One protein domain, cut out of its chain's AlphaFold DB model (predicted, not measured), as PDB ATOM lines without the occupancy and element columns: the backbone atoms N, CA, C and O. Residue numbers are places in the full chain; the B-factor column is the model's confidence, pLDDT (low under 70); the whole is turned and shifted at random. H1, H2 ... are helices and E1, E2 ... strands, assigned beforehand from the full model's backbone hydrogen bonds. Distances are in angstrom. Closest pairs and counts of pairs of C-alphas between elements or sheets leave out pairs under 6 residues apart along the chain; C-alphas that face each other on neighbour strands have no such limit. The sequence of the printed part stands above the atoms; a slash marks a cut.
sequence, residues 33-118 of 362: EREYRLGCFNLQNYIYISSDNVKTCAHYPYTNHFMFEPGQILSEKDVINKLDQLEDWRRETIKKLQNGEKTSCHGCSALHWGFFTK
ATOM      1  N   GLU A  33      21.000  12.652   9.873       82.25
ATOM      2  CA  GLU A  33      22.453  12.858   9.890       82.25
ATOM      3  C   GLU A  33      22.868  13.862  10.969       82.25
ATOM      4  O   GLU A  33      23.366  14.952  10.691       82.25
ATOM      5  N   ARG A  34      22.637  13.491  12.231       85.38
ATOM      6  CA  ARG A  34      22.988  14.310  13.397       85.38
ATOM      7  C   ARG A  34      24.128  13.691  14.201       85.38
ATOM      8  O   ARG A  34      24.345  12.478  14.177       85.38
ATOM      9  N   GLU A  35      24.840  14.529  14.940       87.06
ATOM     10  CA  GLU A  35      25.880  14.132  15.884       87.06
ATOM     11  C   GLU A  35      25.774  14.915  17.195       87.06
ATOM     12  O   GLU A  35      25.345  16.069  17.211       87.06
ATOM     13  N   TYR A  36      26.148  14.266  18.302       86.94
ATOM     14  CA  TYR A  36      26.207  14.911  19.610       86.94
ATOM     15  C   TYR A  36      27.514  15.690  19.741       86.94
ATOM     16  O   TYR A  36      28.582  15.081  19.836       86.94
ATOM     17  N   ARG A  37      27.446  17.021  19.745       89.88
ATOM     18  CA  ARG A  37      28.626  17.891  19.831       89.88
ATOM     19  C   ARG A  37      28.324  19.224  20.499       89.88
ATOM     20  O   ARG A  37      27.166  19.581  20.709       89.88
ATOM     21  N   LEU A  38      29.376  19.975  20.810       90.50
ATOM     22  CA  LEU A  38      29.255  21.374  21.199       90.50
ATOM     23  C   LEU A  38      28.855  22.209  19.972       90.50
ATOM     24  O   LEU A  38      29.470  22.105  18.907       90.50
ATOM     25  N   GLY A  39      27.823  23.036  20.107       90.38
ATOM     26  CA  GLY A  39      27.305  23.833  19.001       90.38
ATOM     27  C   GLY A  39      26.198  24.793  19.422       90.38
ATOM     28  O   GLY A  39      25.870  24.927  20.598       90.38
ATOM     29  N   CYS A  40      25.655  25.506  18.442       88.06
ATOM     30  CA  CYS A  40      24.535  26.425  18.608       88.06
ATOM     31  C   CYS A  40      23.640  26.340  17.368       88.06
ATOM     32  O   CYS A  40      24.143  26.120  16.263       88.06
ATOM     33  N   PHE A  41      22.332  26.513  17.560       88.31
ATOM     34  CA  PHE A  41      21.330  26.522  16.492       88.31
ATOM     35  C   PHE A  41      21.593  27.634  15.471       88.31
ATOM     36  O   PHE A  41      21.688  27.380  14.275       88.31
ATOM     37  N   ASN A  42      21.803  28.855  15.967       88.00
ATOM     38  CA  ASN A  42      22.004  30.041  15.141       88.00
ATOM     39  C   ASN A  42      23.190  29.879  14.185       88.00
ATOM     40  O   ASN A  42      23.019  29.995  12.979       88.00
ATOM     41  N   LEU A  43      24.345  29.467  14.723       88.69
ATOM     42  CA  LEU A  43      25.565  29.205  13.951       88.69
ATOM     43  C   LEU A  43      25.357  28.175  12.826       88.69
ATOM     44  O   LEU A  43      26.119  28.147  11.864       88.69
ATOM     45  N   GLN A  44      24.373  27.289  12.950       89.31
ATOM     46  CA  GLN A  44      24.146  26.238  11.965       89.31
ATOM     47  C   GLN A  44      23.151  26.632  10.897       89.31
ATOM     48  O   GLN A  44      23.438  26.367   9.735       89.31
ATOM     49  N   ASN A  45      22.057  27.278  11.297       92.06
ATOM     50  CA  ASN A  45      20.858  27.351  10.471       92.06
ATOM     51  C   ASN A  45      20.425  28.784  10.148       92.06
ATOM     52  O   ASN A  45      19.570  28.965   9.289       92.06
ATOM     53  N   TYR A  46      20.968  29.799  10.828       92.19
ATOM     54  CA  TYR A  46      20.433  31.157  10.772       92.19
ATOM     55  C   TYR A  46      21.422  32.161  10.193       92.19
ATOM     56  O   TYR A  46      22.585  32.233  10.602       92.19
ATOM     57  N   ILE A  47      20.914  33.010   9.308       92.25
ATOM     58  CA  ILE A  47      21.565  34.248   8.899       92.25
ATOM     59  C   ILE A  47      20.623  35.423   9.102       92.25
ATOM     60  O   ILE A  47      19.406  35.314   8.996       92.25
ATOM     61  N   TYR A  48      21.210  36.578   9.345       89.81
ATOM     62  CA  TYR A  48      20.537  37.850   9.436       89.81
ATOM     63  C   TYR A  48      21.316  38.879   8.632       89.81
ATOM     64  O   TYR A  48      22.514  39.074   8.856       89.81
ATOM     65  N   ILE A  49      20.623  39.564   7.732       89.25
ATOM     66  CA  ILE A  49      21.207  40.560   6.839       89.25
ATOM     67  C   ILE A  49      20.574  41.911   7.159       89.25
ATOM     68  O   ILE A  49      19.369  42.072   7.011       89.25
ATOM     69  N   SER A  50      21.372  42.889   7.582       84.75
ATOM     70  CA  SER A  50      20.994  44.307   7.662       84.75
ATOM     71  C   SER A  50      21.862  45.128   6.717       84.75
ATOM     72  O   SER A  50      22.879  44.650   6.223       84.75
ATOM     73  N   SER A  51      21.501  46.383   6.459       80.94
ATOM     74  CA  SER A  51      22.230  47.207   5.481       80.94
ATOM     75  C   SER A  51      23.720  47.425   5.765       80.94
ATOM     76  O   SER A  51      24.453  47.945   4.929       80.94
ATOM     77  N   ASP A  52      24.132  47.187   7.000       77.31
ATOM     78  CA  ASP A  52      25.460  47.452   7.536       77.31
ATOM     79  C   ASP A  52      26.214  46.171   7.909       77.31
ATOM     80  O   ASP A  52      27.403  46.246   8.227       77.31
ATOM     81  N   ASN A  53      25.544  45.011   7.915       75.50
ATOM     82  CA  ASN A  53      26.154  43.775   8.383       75.50
ATOM     83  C   ASN A  53      25.423  42.503   7.925       75.50
ATOM     84  O   ASN A  53      24.206  42.482   7.749       75.50
ATOM     85  N   VAL A  54      26.172  41.404   7.848       84.44
ATOM     86  CA  VAL A  54      25.654  40.038   7.720       84.44
ATOM     87  C   VAL A  54      26.145  39.247   8.927       84.44
ATOM     88  O   VAL A  54      27.338  39.225   9.224       84.44
ATOM     89  N   LYS A  55      25.232  38.614   9.662       82.75
ATOM     90  CA  LYS A  55      25.548  37.901  10.906       82.75
ATOM     91  C   LYS A  55      24.729  36.630  11.047       82.75
ATOM     92  O   LYS A  55      23.666  36.507  10.467       82.75
ATOM     93  N   THR A  56      25.193  35.712  11.885       81.12
ATOM     94  CA  THR A  56      24.463  34.477  12.213       81.12
ATOM     95  C   THR A  56      23.802  34.518  13.594       81.12
ATOM     96  O   THR A  56      23.036  33.634  13.928       81.12
ATOM     97  N   CYS A  57      24.081  35.509  14.456       74.19
ATOM     98  CA  CYS A  57      23.497  35.546  15.805       74.19
ATOM     99  C   CYS A  57      23.274  36.966  16.353       74.19
ATOM    100  O   CYS A  57      23.957  37.918  15.974       74.19
ATOM    101  N   ALA A  58      22.313  37.091  17.276       54.12
ATOM    102  CA  ALA A  58      21.924  38.347  17.921       54.12
ATOM    103  C   ALA A  58      22.801  38.754  19.127       54.12
ATOM    104  O   ALA A  58      22.715  39.893  19.579       54.12
ATOM    105  N   HIS A  59      23.701  37.887  19.616       51.38
ATOM    106  CA  HIS A  59      24.569  38.140  20.789       51.38
ATOM    107  C   HIS A  59      25.734  39.127  20.530       51.38
ATOM    108  O   HIS A  59      26.742  39.152  21.240       51.38
ATOM    109  N   TYR A  60      25.555  40.002  19.541       48.06
ATOM    110  CA  TYR A  60      26.487  41.031  19.099       48.06
ATOM    111  C   TYR A  60      26.967  42.025  20.182       48.06
ATOM    112  O   TYR A  60      28.074  42.529  20.015       48.06
ATOM    113  N   PRO A  61      26.273  42.308  21.314       38.78
ATOM    114  CA  PRO A  61      26.841  43.241  22.289       38.78
ATOM    115  C   PRO A  61      28.034  42.685  23.088       38.78
ATOM    116  O   PRO A  61      28.674  43.461  23.793       38.78
ATOM    117  N   TYR A  62      28.327  41.377  23.037       35.97
ATOM    118  CA  TYR A  62      29.217  40.743  24.028       35.97
ATOM    119  C   TYR A  62      30.424  39.997  23.454       35.97
ATOM    120  O   TYR A  62      31.317  39.613  24.210       35.97
ATOM    121  N   THR A  63      30.520  39.831  22.134       37.62
ATOM    122  CA  THR A  63      31.720  39.274  21.497       37.62
ATOM    123  C   THR A  63      32.470  40.375  20.750       37.62
ATOM    124  O   THR A  63      32.293  40.548  19.551       37.62
ATOM    125  N   ASN A  64      33.378  41.075  21.440       36.66
ATOM    126  CA  ASN A  64      34.313  42.067  20.861       36.66
ATOM    127  C   ASN A  64      35.277  41.502  19.783       36.66
ATOM    128  O   ASN A  64      36.245  42.158  19.418       36.66
ATOM    129  N   HIS A  65      35.074  40.268  19.320       41.72
ATOM    130  CA  HIS A  65      36.064  39.484  18.580       41.72
ATOM    131  C   HIS A  65      35.673  39.201  17.130       41.72
ATOM    132  O   HIS A  65      36.393  38.469  16.454       41.72
ATOM    133  N   PHE A  66      34.553  39.738  16.643       44.53
ATOM    134  CA  PHE A  66      34.159  39.485  15.265       44.53
ATOM    135  C   PHE A  66      33.373  40.646  14.660       44.53
ATOM    136  O   PHE A  66      32.153  40.733  14.770       44.53
ATOM    137  N   MET A  67      34.107  41.554  14.023       43.22
ATOM    138  CA  MET A  67      33.551  42.447  13.020       43.22
ATOM    139  C   MET A  67      34.000  41.902  11.666       43.22
ATOM    140  O   MET A  67      35.192  41.945  11.367       43.22
ATOM    141  N   PHE A  68      33.073  41.443  10.822       50.25
ATOM    142  CA  PHE A  68      33.287  41.705   9.401       50.25
ATOM    143  C   PHE A  68      33.370  43.216   9.298       50.25
ATOM    144  O   PHE A  68      32.489  43.875   9.850       50.25
ATOM    145  N   GLU A  69      34.435  43.758   8.705       46.72
ATOM    146  CA  GLU A  69      34.645  45.209   8.652       46.72
ATOM    147  C   GLU A  69      33.311  45.916   8.376       46.72
ATOM    148  O   GLU A  69      32.658  45.547   7.385       46.72
ATOM    149  N   PRO A  70      32.861  46.832   9.261       51.56
ATOM    150  CA  PRO A  70      31.621  47.562   9.058       51.56
ATOM    151  C   PRO A  70      31.650  48.150   7.652       51.56
ATOM    152  O   PRO A  70      32.497  48.979   7.328       51.56
ATOM    153  N   GLY A  71      30.775  47.648   6.794       56.97
ATOM    154  CA  GLY A  71      30.784  47.942   5.374       56.97
ATOM    155  C   GLY A  71      29.347  47.983   4.915       56.97
ATOM    156  O   GLY A  71      28.582  47.063   5.195       56.97
ATOM    157  N   GLN A  72      28.966  49.077   4.267       63.84
ATOM    158  CA  GLN A  72      27.611  49.225   3.761       63.84
ATOM    159  C   GLN A  72      27.357  48.173   2.676       63.84
ATOM    160  O   GLN A  72      28.147  48.031   1.746       63.84
ATOM    161  N   ILE A  73      26.249  47.448   2.796       72.06
ATOM    162  CA  ILE A  73      25.741  46.546   1.765       72.06
ATOM    163  C   ILE A  73      25.005  47.403   0.739       72.06
ATOM    164  O   ILE A  73      23.802  47.607   0.863       72.06
ATOM    165  N   LEU A  74      25.737  47.949  -0.231       73.50
ATOM    166  CA  LEU A  74      25.196  48.902  -1.205       73.50
ATOM    167  C   LEU A  74      24.688  48.219  -2.479       73.50
ATOM    168  O   LEU A  74      23.814  48.754  -3.157       73.50
ATOM    169  N   SER A  75      25.225  47.045  -2.808       86.56
ATOM    170  CA  SER A  75      24.917  46.310  -4.032       86.56
ATOM    171  C   SER A  75      24.744  44.812  -3.788       86.56
ATOM    172  O   SER A  75      25.174  44.271  -2.772       86.56
ATOM    173  N   GLU A  76      24.151  44.116  -4.759       91.50
ATOM    174  CA  GLU A  76      24.051  42.652  -4.752       91.50
ATOM    175  C   GLU A  76      25.424  41.976  -4.631       91.50
ATOM    176  O   GLU A  76      25.591  41.026  -3.871       91.50
ATOM    177  N   LYS A  77      26.445  42.532  -5.294       91.19
ATOM    178  CA  LYS A  77      27.825  42.052  -5.173       91.19
ATOM    179  C   LYS A  77      28.345  42.167  -3.737       91.19
ATOM    180  O   LYS A  77      29.057  41.277  -3.280       91.19
ATOM    181  N   ASP A  78      27.995  43.236  -3.024       87.94
ATOM    182  CA  ASP A  78      28.397  43.412  -1.624       87.94
ATOM    183  C   ASP A  78      27.702  42.400  -0.709       87.94
ATOM    184  O   ASP A  78      28.348  41.867   0.191       87.94
ATOM    185  N   VAL A  79      26.419  42.096  -0.968       89.69
ATOM    186  CA  VAL A  79      25.686  41.028  -0.263       89.69
ATOM    187  C   VAL A  79      26.426  39.704  -0.430       89.69
ATOM    188  O   VAL A  79      26.795  39.093   0.569       89.69
ATOM    189  N   ILE A  80      26.693  39.295  -1.673       93.25
ATOM    190  CA  ILE A  80      27.340  38.012  -1.991       93.25
ATOM    191  C   ILE A  80      28.718  37.920  -1.323       93.25
ATOM    192  O   ILE A  80      28.976  36.973  -0.589       93.25
ATOM    193  N   ASN A  81      29.559  38.950  -1.464       90.00
ATOM    194  CA  ASN A  81      30.887  38.966  -0.843       90.00
ATOM    195  C   ASN A  81      30.828  38.817   0.689       90.00
ATOM    196  O   ASN A  81      31.701  38.190   1.290       90.00
ATOM    197  N   LYS A  82      29.839  39.435   1.347       86.81
ATOM    198  CA  LYS A  82      29.662  39.326   2.803       86.81
ATOM    199  C   LYS A  82      29.091  37.969   3.213       86.81
ATOM    200  O   LYS A  82      29.459  37.475   4.277       86.81
ATOM    201  N   LEU A  83      28.229  37.369   2.393       90.81
ATOM    202  CA  LEU A  83      27.746  36.004   2.598       90.81
ATOM    203  C   LEU A  83      28.888  34.991   2.495       90.81
ATOM    204  O   LEU A  83      29.015  34.173   3.401       90.81
ATOM    205  N   ASP A  84      29.769  35.119   1.499       91.12
ATOM    206  CA  ASP A  84      30.957  34.263   1.358       91.12
ATOM    207  C   ASP A  84      31.847  34.335   2.608       91.12
ATOM    208  O   ASP A  84      32.193  33.317   3.205       91.12
ATOM    209  N   GLN A  85      32.143  35.554   3.076       87.19
ATOM    210  CA  GLN A  85      32.924  35.769   4.300       87.19
ATOM    211  C   GLN A  85      32.255  35.154   5.540       87.19
ATOM    212  O   GLN A  85      32.937  34.563   6.386       87.19
ATOM    213  N   LEU A  86      30.929  35.299   5.671       87.69
ATOM    214  CA  LEU A  86      30.163  34.697   6.762       87.69
ATOM    215  C   LEU A  86      30.234  33.174   6.712       87.69
ATOM    216  O   LEU A  86      30.449  32.551   7.750       87.69
ATOM    217  N   GLU A  87      30.065  32.589   5.533       90.06
ATOM    218  CA  GLU A  87      30.019  31.149   5.344       90.06
ATOM    219  C   GLU A  87      31.375  30.492   5.628       90.06
ATOM    220  O   GLU A  87      31.430  29.497   6.359       90.06
ATOM    221  N   ASP A  88      32.469  31.097   5.159       89.62
ATOM    222  CA  ASP A  88      33.835  30.663   5.467       89.62
ATOM    223  C   ASP A  88      34.077  30.642   6.980       89.62
ATOM    224  O   ASP A  88      34.473  29.620   7.556       89.62
ATOM    225  N   TRP A  89      33.763  31.751   7.654       88.94
ATOM    226  CA  TRP A  89      33.919  31.850   9.102       88.94
ATOM    227  C   TRP A  89      33.035  30.853   9.857       88.94
ATOM    228  O   TRP A  89      33.476  30.239  10.836       88.94
ATOM    229  N   ARG A  90      31.781  30.684   9.425       90.25
ATOM    230  CA  ARG A  90      30.805  29.788  10.050       90.25
ATOM    231  C   ARG A  90      31.300  28.346   9.985       90.25
ATOM    232  O   ARG A  90      31.349  27.671  11.016       90.25
ATOM    233  N   ARG A  91      31.738  27.897   8.806       90.50
ATOM    234  CA  ARG A  91      32.284  26.548   8.583       90.50
ATOM    235  C   ARG A  91      33.563  26.315   9.378       90.50
ATOM    236  O   ARG A  91      33.685  25.283  10.039       90.50
ATOM    237  N   GLU A  92      34.487  27.276   9.380       90.88
ATOM    238  CA  GLU A  92      35.719  27.185  10.170       90.88
ATOM    239  C   GLU A  92      35.414  27.094  11.672       90.88
ATOM    240  O   GLU A  92      35.965  26.247  12.379       90.88
ATOM    241  N   THR A  93      34.496  27.927  12.164       90.06
ATOM    242  CA  THR A  93      34.102  27.957  13.576       90.06
ATOM    243  C   THR A  93      33.453  26.645  14.003       90.06
ATOM    244  O   THR A  93      33.797  26.117  15.061       90.06
ATOM    245  N   ILE A  94      32.557  26.082  13.188       90.75
ATOM    246  CA  ILE A  94      31.930  24.783  13.467       90.75
ATOM    247  C   ILE A  94      32.985  23.676  13.526       90.75
ATOM    248  O   ILE A  94      32.985  22.895  14.479       90.75
ATOM    249  N   LYS A  95      33.923  23.650  12.574       91.88
ATOM    250  CA  LYS A  95      35.009  22.663  12.539       91.88
ATOM    251  C   LYS A  95      35.918  22.757  13.767       91.88
ATOM    252  O   LYS A  95      36.236  21.742  14.382       91.88
ATOM    253  N   LYS A  96      36.289  23.972  14.177       92.62
ATOM    254  CA  LYS A  96      37.059  24.202  15.410       92.62
ATOM    255  C   LYS A  96      36.307  23.712  16.647       92.62
ATOM    256  O   LYS A  96      36.886  23.017  17.476       92.62
ATOM    257  N   LEU A  97      35.007  24.006  16.754       91.31
ATOM    258  CA  LEU A  97      34.173  23.515  17.857       91.31
ATOM    259  C   LEU A  97      34.087  21.980  17.882       91.31
ATOM    260  O   LEU A  97      34.178  21.394  18.960       91.31
ATOM    261  N   GLN A  98      33.965  21.326  16.721       88.81
ATOM    262  CA  GLN A  98      33.984  19.860  16.599       88.81
ATOM    263  C   GLN A  98      35.300  19.247  17.099       88.81
ATOM    264  O   GLN A  98      35.288  18.189  17.723       88.81
ATOM    265  N   ASN A  99      36.419  19.940  16.887       91.31
ATOM    266  CA  ASN A  99      37.742  19.516  17.345       91.31
ATOM    267  C   ASN A  99      38.047  19.891  18.809       91.31
ATOM    268  O   ASN A  99      39.134  19.589  19.303       91.31
ATOM    269  N   GLY A 100      37.128  20.564  19.510       90.56
ATOM    270  CA  GLY A 100      37.362  21.073  20.866       90.56
ATOM    271  C   GLY A 100      38.326  22.266  20.926       90.56
ATOM    272  O   GLY A 100      38.895  22.550  21.981       90.56
ATOM    273  N   GLU A 101      38.531  22.961  19.808       93.00
ATOM    274  CA  GLU A 101      39.402  24.131  19.716       93.00
ATOM    275  C   GLU A 101      38.696  25.406  20.193       93.00
ATOM    276  O   GLU A 101      37.482  25.575  20.046       93.00
ATOM    277  N   LYS A 102      39.482  26.357  20.716       88.12
ATOM    278  CA  LYS A 102      38.962  27.654  21.158       88.12
ATOM    279  C   LYS A 102      38.535  28.522  19.966       88.12
ATOM    280  O   LYS A 102      39.276  28.688  19.003       88.12
ATOM    281  N   THR A 103      37.361  29.138  20.067       87.88
ATOM    282  CA  THR A 103      36.739  30.009  19.054       87.88
ATOM    283  C   THR A 103      36.206  31.294  19.682       87.88
ATOM    284  O   THR A 103      36.123  31.410  20.907       87.88
ATOM    285  N   SER A 104      35.771  32.242  18.848       81.06
ATOM    286  CA  SER A 104      35.079  33.462  19.290       81.06
ATOM    287  C   SER A 104      33.726  33.196  19.968       81.06
ATOM    288  O   SER A 104      33.215  34.076  20.654       81.06
ATOM    289  N   CYS A 105      33.159  31.990  19.839       82.19
ATOM    290  CA  CYS A 105      31.908  31.600  20.497       82.19
ATOM    291  C   CYS A 105      32.094  31.097  21.939       82.19
ATOM    292  O   CYS A 105      31.104  30.813  22.615       82.19
ATOM    293  N   HIS A 106      33.331  30.934  22.419       83.44
ATOM    294  CA  HIS A 106      33.579  30.409  23.762       83.44
ATOM    295  C   HIS A 106      32.986  31.317  24.845       83.44
ATOM    296  O   HIS A 106      33.258  32.513  24.875       83.44
ATOM    297  N   GLY A 107      32.197  30.732  25.752       75.19
ATOM    298  CA  GLY A 107      31.494  31.459  26.816       75.19
ATOM    299  C   GLY A 107      30.129  32.028  26.412       75.19
ATOM    300  O   GLY A 107      29.452  32.612  27.253       75.19
ATOM    301  N   CYS A 108      29.697  31.844  25.160       76.31
ATOM    302  CA  CYS A 108      28.356  32.224  24.719       76.31
ATOM    303  C   CYS A 108      27.288  31.331  25.369       76.31
ATOM    304  O   CYS A 108      27.404  30.107  25.343       76.31
ATOM    305  N   SER A 109      26.215  31.935  25.883       73.44
ATOM    306  CA  SER A 109      25.070  31.229  26.480       73.44
ATOM    307  C   SER A 109      24.311  30.350  25.481       73.44
ATOM    308  O   SER A 109      23.696  29.364  25.872       73.44
ATOM    309  N   ALA A 110      24.376  30.678  24.189       77.69
ATOM    310  CA  ALA A 110      23.750  29.885  23.137       77.69
ATOM    311  C   ALA A 110      24.553  28.619  22.776       77.69
ATOM    312  O   ALA A 110      24.026  27.731  22.104       77.69
ATOM    313  N   LEU A 111      25.822  28.530  23.197       84.88
ATOM    314  CA  LEU A 111      26.686  27.382  22.936       84.88
ATOM    315  C   LEU A 111      26.419  26.280  23.968       84.88
ATOM    316  O   LEU A 111      26.642  26.469  25.161       84.88
ATOM    317  N   HIS A 112      25.977  25.111  23.511       85.44
ATOM    318  CA  HIS A 112      25.653  23.981  24.377       85.44
ATOM    319  C   HIS A 112      25.965  22.640  23.706       85.44
ATOM    320  O   HIS A 112      26.147  22.551  22.492       85.44
ATOM    321  N   TRP A 113      26.055  21.582  24.512       88.19
ATOM    322  CA  TRP A 113      26.151  20.218  24.000       88.19
ATOM    323  C   TRP A 113      24.769  19.726  23.585       88.19
ATOM    324  O   TRP A 113      23.872  19.626  24.423       88.19
ATOM    325  N   GLY A 114      24.610  19.407  22.307       88.69
ATOM    326  CA  GLY A 114      23.332  19.024  21.725       88.69
ATOM    327  C   GLY A 114      23.508  18.170  20.477       88.69
ATOM    328  O   GLY A 114      24.628  17.857  20.070       88.69
ATOM    329  N   PHE A 115      22.382  17.774  19.887       87.31
ATOM    330  CA  PHE A 115      22.366  17.089  18.599       87.31
ATOM    331  C   PHE A 115      22.267  18.095  17.472       87.31
ATOM    332  O   PHE A 115      21.351  18.910  17.434       87.31
ATOM    333  N   PHE A 116      23.205  18.000  16.543       88.38
ATOM    334  CA  PHE A 116      23.396  18.979  15.490       88.38
ATOM    335  C   PHE A 116      23.661  18.284  14.160       88.38
ATOM    336  O   PHE A 116      24.228  17.190  14.142       88.38
ATOM    337  N   THR A 117      23.239  18.891  13.052       87.06
ATOM    338  CA  THR A 117      23.420  18.324  11.710       87.06
ATOM    339  C   THR A 117      24.913  18.199  11.397       87.06
ATOM    340  O   THR A 117      25.707  19.077  11.748       87.06
ATOM    341  N   LYS A 118      25.309  17.085  10.773       84.62
ATOM    342  CA  LYS A 118      26.705  16.846  10.372       84.62
ATOM    343  C   LYS A 118      27.165  17.834   9.305       84.62
ATOM    344  O   LYS A 118      28.253  18.382   9.426       84.62
TER     345      LYS A 118
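AT A GLANCE: This is residues 33 to 118 of the 362 residues of a protein of Sporofaciens musculi (UniProt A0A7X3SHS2). One long helix, H2, runs beside a row of two small antiparallel sheets, E1 with E4 and the hairpin E2 E3, with short H1 between them. The 86 printed residues include, in order, E1 H1 E2 E3 H2 E4, a mixed class. The whole is compact, with a radius of gyration of the C-alphas of 13.5 A, spanning 40 by 28 by 18 A.

HOW THE PARTS SIT: E1, residues 34 to 39, is antiparallel to E4, residues 112 to 117; N 37 and O 114 are 3.0 A apart, within hydrogen-bond range. H1, residues 41 to 45, only just touches residues 90 to 94 of H2, residues 76 to 98, with 3 pairs of C-alphas within 8 A, the closest Leu 43 and Arg 90, 6.6 A. E2, residues 46 to 50, and E3, residues 53 to 55, form an antiparallel hairpin, N 48 to O 55 being 2.7 A. The closest C-alphas of E3 and H2 are Val 54 and Lys 82, 6.4 A. Every O i to N i+4 pair in H1 and H2 is within hydrogen-bond range.

IN THESE COORDINATES: E1 starts at C-alpha 34 (22.988, 14.310, 13.397). H2 is 32.8 A long. E4 ends at C-alpha 117 (23.420, 18.324, 11.710).

THE WHOLE: The printed part has no cut. Links E3 to H2 and H2 to E4 are long. Residues 58 to 72 have pLDDT under 70.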